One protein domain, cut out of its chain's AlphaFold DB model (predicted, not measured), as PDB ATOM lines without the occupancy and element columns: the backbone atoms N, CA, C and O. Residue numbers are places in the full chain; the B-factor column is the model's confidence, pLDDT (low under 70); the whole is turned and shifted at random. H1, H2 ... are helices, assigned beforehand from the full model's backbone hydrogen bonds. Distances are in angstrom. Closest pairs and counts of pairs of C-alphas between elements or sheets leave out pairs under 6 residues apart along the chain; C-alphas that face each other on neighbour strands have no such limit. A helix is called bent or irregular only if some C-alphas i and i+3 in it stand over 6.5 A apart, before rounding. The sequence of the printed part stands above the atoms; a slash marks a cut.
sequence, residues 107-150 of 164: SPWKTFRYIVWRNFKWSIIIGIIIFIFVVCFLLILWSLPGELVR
ATOM      1  N   SER A 107      14.089  14.305  -3.773       69.50
ATOM      2  CA  SER A 107      15.424  13.743  -3.535       69.50
ATOM      3  C   SER A 107      15.541  13.043  -2.161       69.50
ATOM      4  O   SER A 107      15.889  11.857  -2.132       69.50
ATOM      5  N   PRO A 108      15.132  13.659  -1.032       72.50
ATOM      6  CA  PRO A 108      15.064  12.990   0.266       72.50
ATOM      7  C   PRO A 108      14.095  11.814   0.273       72.50
ATOM      8  O   PRO A 108      14.414  10.785   0.853       72.50
ATOM      9  N   TRP A 109      12.944  11.913  -0.406       74.62
ATOM     10  CA  TRP A 109      11.971  10.818  -0.457       74.62
ATOM     11  C   TRP A 109      12.511   9.574  -1.170       74.62
ATOM     12  O   TRP A 109      12.301   8.450  -0.712       74.62
ATOM     13  N   LYS A 110      13.250   9.747  -2.274       69.19
ATOM     14  CA  LYS A 110      13.885   8.615  -2.966       69.19
ATOM     15  C   LYS A 110      14.978   7.973  -2.115       69.19
ATOM     16  O   LYS A 110      15.033   6.746  -2.038       69.19
ATOM     17  N   THR A 111      15.776   8.781  -1.426       71.69
ATOM     18  CA  THR A 111      16.805   8.304  -0.494       71.69
ATOM     19  C   THR A 111      16.189   7.601   0.718       71.69
ATOM     20  O   THR A 111      16.612   6.503   1.071       71.69
ATOM     21  N   PHE A 112      15.129   8.159   1.302       75.12
ATOM     22  CA  PHE A 112      14.397   7.566   2.418       75.12
ATOM     23  C   PHE A 112      13.763   6.237   2.018       75.12
ATOM     24  O   PHE A 112      13.962   5.239   2.700       75.12
ATOM     25  N   ARG A 113      13.093   6.168   0.858       75.56
ATOM     26  CA  ARG A 113      12.563   4.906   0.326       75.56
ATOM     27  C   ARG A 113      13.669   3.868   0.148       75.56
ATOM     28  O   ARG A 113      13.464   2.718   0.514       75.56
ATOM     29  N   TYR A 114      14.828   4.249  -0.388       75.94
ATOM     30  CA  TYR A 114      15.945   3.325  -0.588       75.94
ATOM     31  C   TYR A 114      16.524   2.803   0.742       75.94
ATOM     32  O   TYR A 114      16.745   1.601   0.890       75.94
ATOM     33  N   ILE A 115      16.701   3.681   1.733       73.75
ATOM     34  CA  ILE A 115      17.229   3.333   3.063       73.75
ATOM     35  C   ILE A 115      16.222   2.492   3.859       73.75
ATOM     36  O   ILE A 115      16.577   1.451   4.417       73.75
ATOM     37  N   VAL A 116      14.952   2.903   3.881       74.81
ATOM     38  CA  VAL A 116      13.885   2.216   4.617       74.81
ATOM     39  C   VAL A 116      13.610   0.848   4.010       74.81
ATOM     40  O   VAL A 116      13.510  -0.139   4.733       74.81
ATOM     41  N   TRP A 117      13.586   0.744   2.680       69.88
ATOM     42  CA  TRP A 117      13.382  -0.531   2.000       69.88
ATOM     43  C   TRP A 117      14.564  -1.492   2.153       69.88
ATOM     44  O   TRP A 117      14.387  -2.679   1.929       69.88
ATOM     45  N   ARG A 118      15.769  -1.046   2.530       69.44
ATOM     46  CA  ARG A 118      16.897  -1.961   2.782       69.44
ATOM     47  C   ARG A 118      16.873  -2.543   4.195       69.44
ATOM     48  O   ARG A 118      17.156  -3.727   4.347       69.44
ATOM     49  N   ASN A 119      16.493  -1.746   5.191       71.81
ATOM     50  CA  ASN A 119      16.570  -2.152   6.598       71.81
ATOM     51  C   ASN A 119      15.232  -2.640   7.184       71.81
ATOM     52  O   ASN A 119      15.231  -3.538   8.017       71.81
ATOM     53  N   PHE A 120      14.086  -2.115   6.733       77.94
ATOM     54  CA  PHE A 120      12.786  -2.328   7.392       77.94
ATOM     55  C   PHE A 120      11.824  -3.266   6.647       77.94
ATOM     56  O   PHE A 120      10.649  -3.317   7.004       77.94
ATOM     57  N   LYS A 121      12.270  -4.039   5.640       80.62
ATOM     58  CA  LYS A 121      11.364  -4.948   4.896       80.62
ATOM     59  C   LYS A 121      10.587  -5.874   5.830       80.62
ATOM     60  O   LYS A 121       9.372  -5.980   5.716       80.62
ATOM     61  N   TRP A 122      11.283  -6.493   6.782       83.94
ATOM     62  CA  TRP A 122      10.679  -7.413   7.744       83.94
ATOM     63  C   TRP A 122       9.787  -6.696   8.759       83.94
ATOM     64  O   TRP A 122       8.681  -7.156   9.021       83.94
ATOM     65  N   SER A 123      10.204  -5.533   9.266       85.75
ATOM     66  CA  SER A 123       9.399  -4.737  10.202       85.75
ATOM     67  C   SER A 123       8.084  -4.251   9.584       85.75
ATOM     68  O   SER A 123       7.054  -4.281  10.251       85.75
ATOM     69  N   ILE A 124       8.092  -3.853   8.304       87.44
ATOM     70  CA  ILE A 124       6.878  -3.448   7.577       87.44
ATOM     71  C   ILE A 124       5.941  -4.645   7.387       87.44
ATOM     72  O   ILE A 124       4.743  -4.524   7.630       87.44
ATOM     73  N   ILE A 125       6.474  -5.812   7.005       89.19
ATOM     74  CA  ILE A 125       5.677  -7.041   6.847       89.19
ATOM     75  C   ILE A 125       5.026  -7.442   8.178       89.19
ATOM     76  O   ILE A 125       3.826  -7.701   8.215       89.19
ATOM     77  N   ILE A 126       5.787  -7.437   9.277       92.94
ATOM     78  CA  ILE A 126       5.272  -7.756  10.617       92.94
ATOM     79  C   ILE A 126       4.180  -6.759  11.030       92.94
ATOM     80  O   ILE A 126       3.131  -7.174  11.519       92.94
ATOM     81  N   GLY A 127       4.382  -5.462  10.780       94.06
ATOM     82  CA  GLY A 127       3.375  -4.434  11.051       94.06
ATOM     83  C   GLY A 127       2.063  -4.663  10.292       94.06
ATOM     84  O   GLY A 127       0.991  -4.551  10.881       94.06
ATOM     85  N   ILE A 128       2.137  -5.051   9.014       94.81
ATOM     86  CA  ILE A 128       0.953  -5.377   8.200       94.81
ATOM     87  C   ILE A 128       0.233  -6.614   8.750       94.81
ATOM     88  O   ILE A 128      -0.991  -6.608   8.856       94.81
ATOM     89  N   ILE A 129       0.974  -7.655   9.138       96.00
ATOM     90  CA  ILE A 129       0.394  -8.870   9.726       96.00
ATOM     91  C   ILE A 129      -0.354  -8.532  11.020       96.00
ATOM     92  O   ILE A 129      -1.515  -8.906  11.166       96.00
ATOM     93  N   ILE A 130       0.269  -7.776  11.930       96.50
ATOM     94  CA  ILE A 130      -0.363  -7.347  13.186       96.50
ATOM     95  C   ILE A 130      -1.619  -6.516  12.904       96.50
ATOM     96  O   ILE A 130      -2.653  -6.742  13.527       96.50
ATOM     97  N   PHE A 131      -1.560  -5.595  11.942       96.12
ATOM     98  CA  PHE A 131      -2.713  -4.784  11.558       96.12
ATOM     99  C   PHE A 131      -3.885  -5.646  11.069       96.12
ATOM    100  O   PHE A 131      -5.014  -5.453  11.517       96.12
ATOM    101  N   ILE A 132      -3.621  -6.644  10.218       96.19
ATOM    102  CA  ILE A 132      -4.640  -7.599   9.761       96.19
ATOM    103  C   ILE A 132      -5.221  -8.374  10.947       96.19
ATOM    104  O   ILE A 132      -6.438  -8.501  11.043       96.19
ATOM    105  N   PHE A 133      -4.387  -8.844  11.881       96.38
ATOM    106  CA  PHE A 133      -4.867  -9.530  13.084       96.38
ATOM    107  C   PHE A 133      -5.788  -8.651  13.931       96.38
ATOM    108  O   PHE A 133      -6.833  -9.125  14.370       96.38
ATOM    109  N   VAL A 134      -5.443  -7.377  14.127       96.06
ATOM    110  CA  VAL A 134      -6.278  -6.427  14.877       96.06
ATOM    111  C   VAL A 134      -7.613  -6.201  14.172       96.06
ATOM    112  O   VAL A 134      -8.657  -6.264  14.815       96.06
ATOM    113  N   VAL A 135      -7.608  -5.992  12.852       95.06
ATOM    114  CA  VAL A 135      -8.843  -5.822  12.072       95.06
ATOM    115  C   VAL A 135      -9.710  -7.077  12.149       95.06
ATOM    116  O   VAL A 135     -10.897  -6.975  12.446       95.06
ATOM    117  N   CYS A 136      -9.129  -8.264  11.961       91.81
ATOM    118  CA  CYS A 136      -9.841  -9.531  12.119       91.81
ATOM    119  C   CYS A 136     -10.436  -9.675  13.523       91.81
ATOM    120  O   CYS A 136     -11.594 -10.057  13.659       91.81
ATOM    121  N   PHE A 137      -9.679  -9.332  14.565       92.62
ATOM    122  CA  PHE A 137     -10.153  -9.398  15.945       92.62
ATOM    123  C   PHE A 137     -11.333  -8.451  16.195       92.62
ATOM    124  O   PHE A 137     -12.343  -8.860  16.765       92.62
ATOM    125  N   LEU A 138     -11.253  -7.211  15.705       92.44
ATOM    126  CA  LEU A 138     -12.347  -6.243  15.794       92.44
ATOM    127  C   LEU A 138     -13.589  -6.719  15.033       92.44
ATOM    128  O   LEU A 138     -14.691  -6.614  15.560       92.44
ATOM    129  N   LEU A 139     -13.426  -7.292  13.837       89.00
ATOM    130  CA  LEU A 139     -14.532  -7.851  13.055       89.00
ATOM    131  C   LEU A 139     -15.182  -9.051  13.745       89.00
ATOM    132  O   LEU A 139     -16.402  -9.187  13.708       89.00
ATOM    133  N   ILE A 140     -14.396  -9.904  14.401       85.00
ATOM    134  CA  ILE A 140     -14.917 -11.008  15.213       85.00
ATOM    135  C   ILE A 140     -15.749 -10.440  16.365       85.00
ATOM    136  O   ILE A 140     -16.920 -10.777  16.487       85.00
ATOM    137  N   LEU A 141     -15.214  -9.502  17.149       84.06
ATOM    138  CA  LEU A 141     -15.976  -8.858  18.226       84.06
ATOM    139  C   LEU A 141     -17.255  -8.172  17.730       84.06
ATOM    140  O   LEU A 141     -18.277  -8.207  18.411       84.06
ATOM    141  N   TRP A 142     -17.212  -7.584  16.537       83.31
ATOM    142  CA  TRP A 142     -18.357  -6.908  15.938       83.31
ATOM    143  C   TRP A 142     -19.400  -7.877  15.357       83.31
ATOM    144  O   TRP A 142     -20.585  -7.558  15.336       83.31
ATOM    145  N   SER A 143     -18.987  -9.071  14.920       74.81
ATOM    146  CA  SER A 143     -19.861 -10.116  14.355       74.81
ATOM    147  C   SER A 143     -20.409 -11.108  15.394       74.81
ATOM    148  O   SER A 143     -21.441 -11.737  15.160       74.81
ATOM    149  N   LEU A 144     -19.801 -11.186  16.583       67.69
ATOM    150  CA  LEU A 144     -20.248 -12.033  17.696       67.69
ATOM    151  C   LEU A 144     -21.610 -11.701  18.363       67.69
ATOM    152  O   LEU A 144     -22.149 -12.615  18.993       67.69
ATOM    153  N   PRO A 145     -22.237 -10.503  18.276       66.19
ATOM    154  CA  PRO A 145     -23.447 -10.238  19.059       66.19
ATOM    155  C   PRO A 145     -24.727 -10.847  18.462       66.19
ATOM    156  O   PRO A 145     -25.738 -10.909  19.154       66.19
ATOM    157  N   GLY A 146     -24.720 -11.313  17.207       65.12
ATOM    158  CA  GLY A 146     -25.923 -11.842  16.552       65.12
ATOM    159  C   GLY A 146     -26.206 -13.314  16.860       65.12
ATOM    160  O   GLY A 146     -27.275 -13.665  17.363       65.12
ATOM    161  N   GLU A 147     -25.244 -14.194  16.572       66.06
ATOM    162  CA  GLU A 147     -25.512 -15.640  16.541       66.06
ATOM    163  C   GLU A 147     -25.505 -16.284  17.937       66.06
ATOM    164  O   GLU A 147     -26.331 -17.153  18.226       66.06
ATOM    165  N   LEU A 148     -24.652 -15.798  18.849       65.88
ATOM    166  CA  LEU A 148     -24.628 -16.255  20.245       65.88
ATOM    167  C   LEU A 148     -25.926 -15.892  20.980       65.88
ATOM    168  O   LEU A 148     -26.488 -16.714  21.705       65.88
ATOM    169  N   VAL A 149     -26.452 -14.687  20.745       68.50
ATOM    170  CA  VAL A 149     -27.718 -14.235  21.343       68.50
ATOM    171  C   VAL A 149     -28.893 -15.062  20.819       68.50
ATOM    172  O   VAL A 149     -29.782 -15.423  21.596       68.50
ATOM    173  N   ARG A 150     -28.886 -15.446  19.536       66.38
ATOM    174  CA  ARG A 150     -29.909 -16.319  18.930       66.38
ATOM    175  C   ARG A 150     -29.912 -17.726  19.530       66.38
ATOM    176  O   ARG A 150     -30.975 -18.266  19.838       66.38
TER     177      ARG A 150
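What this domain is: This is residues 107 to 150 of the 164 residues of the protein "Hypothetical protein" of Rotaria sordida (UniProt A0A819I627). One long helix, H2, makes the longest axis, and a shorter helix, H1, is set off from its first end like the short arm of an L. The two arms meet at the corner near Phe 120, and nothing folds back over either. The printed part has 44 residues with two named helices, H1 then H2, and no named strand: all helix. It is extended, with a radius of gyration of the C-alphas of 18.2 A and spans of 58 by 18 by 6 A.

How they stand to each other: H2, residues 121 to 150, has a kink of 35 degrees near residue 144. It is irregular, but only just: C-alphas 142 and 145 are 6.8 A apart. H1, residues 107 to 119, and H2 meet only through their link. In H1 every O i to N i+4 pair is within hydrogen-bond range, in H2 21 of 26.

Where its parts are: H2 measures 45.1 A from C-alpha 121 at (11.364, -4.948, 4.896) to C-alpha 150 at (-29.909, -16.319, 18.930). H1 measures 18.9 A and begins with C-alpha 107 at (15.424, 13.743, -3.535).

The domain as a whole: The C-alphas farthest apart, those of Ser 107 and Arg 150, are 58.9 A apart. The printed part has no cut, and the link from H1 to H2 is tight. Mean pLDDT of the printed part is 80.9; residues 107, 110, 117 to 118 and 144 to 150 are under 70.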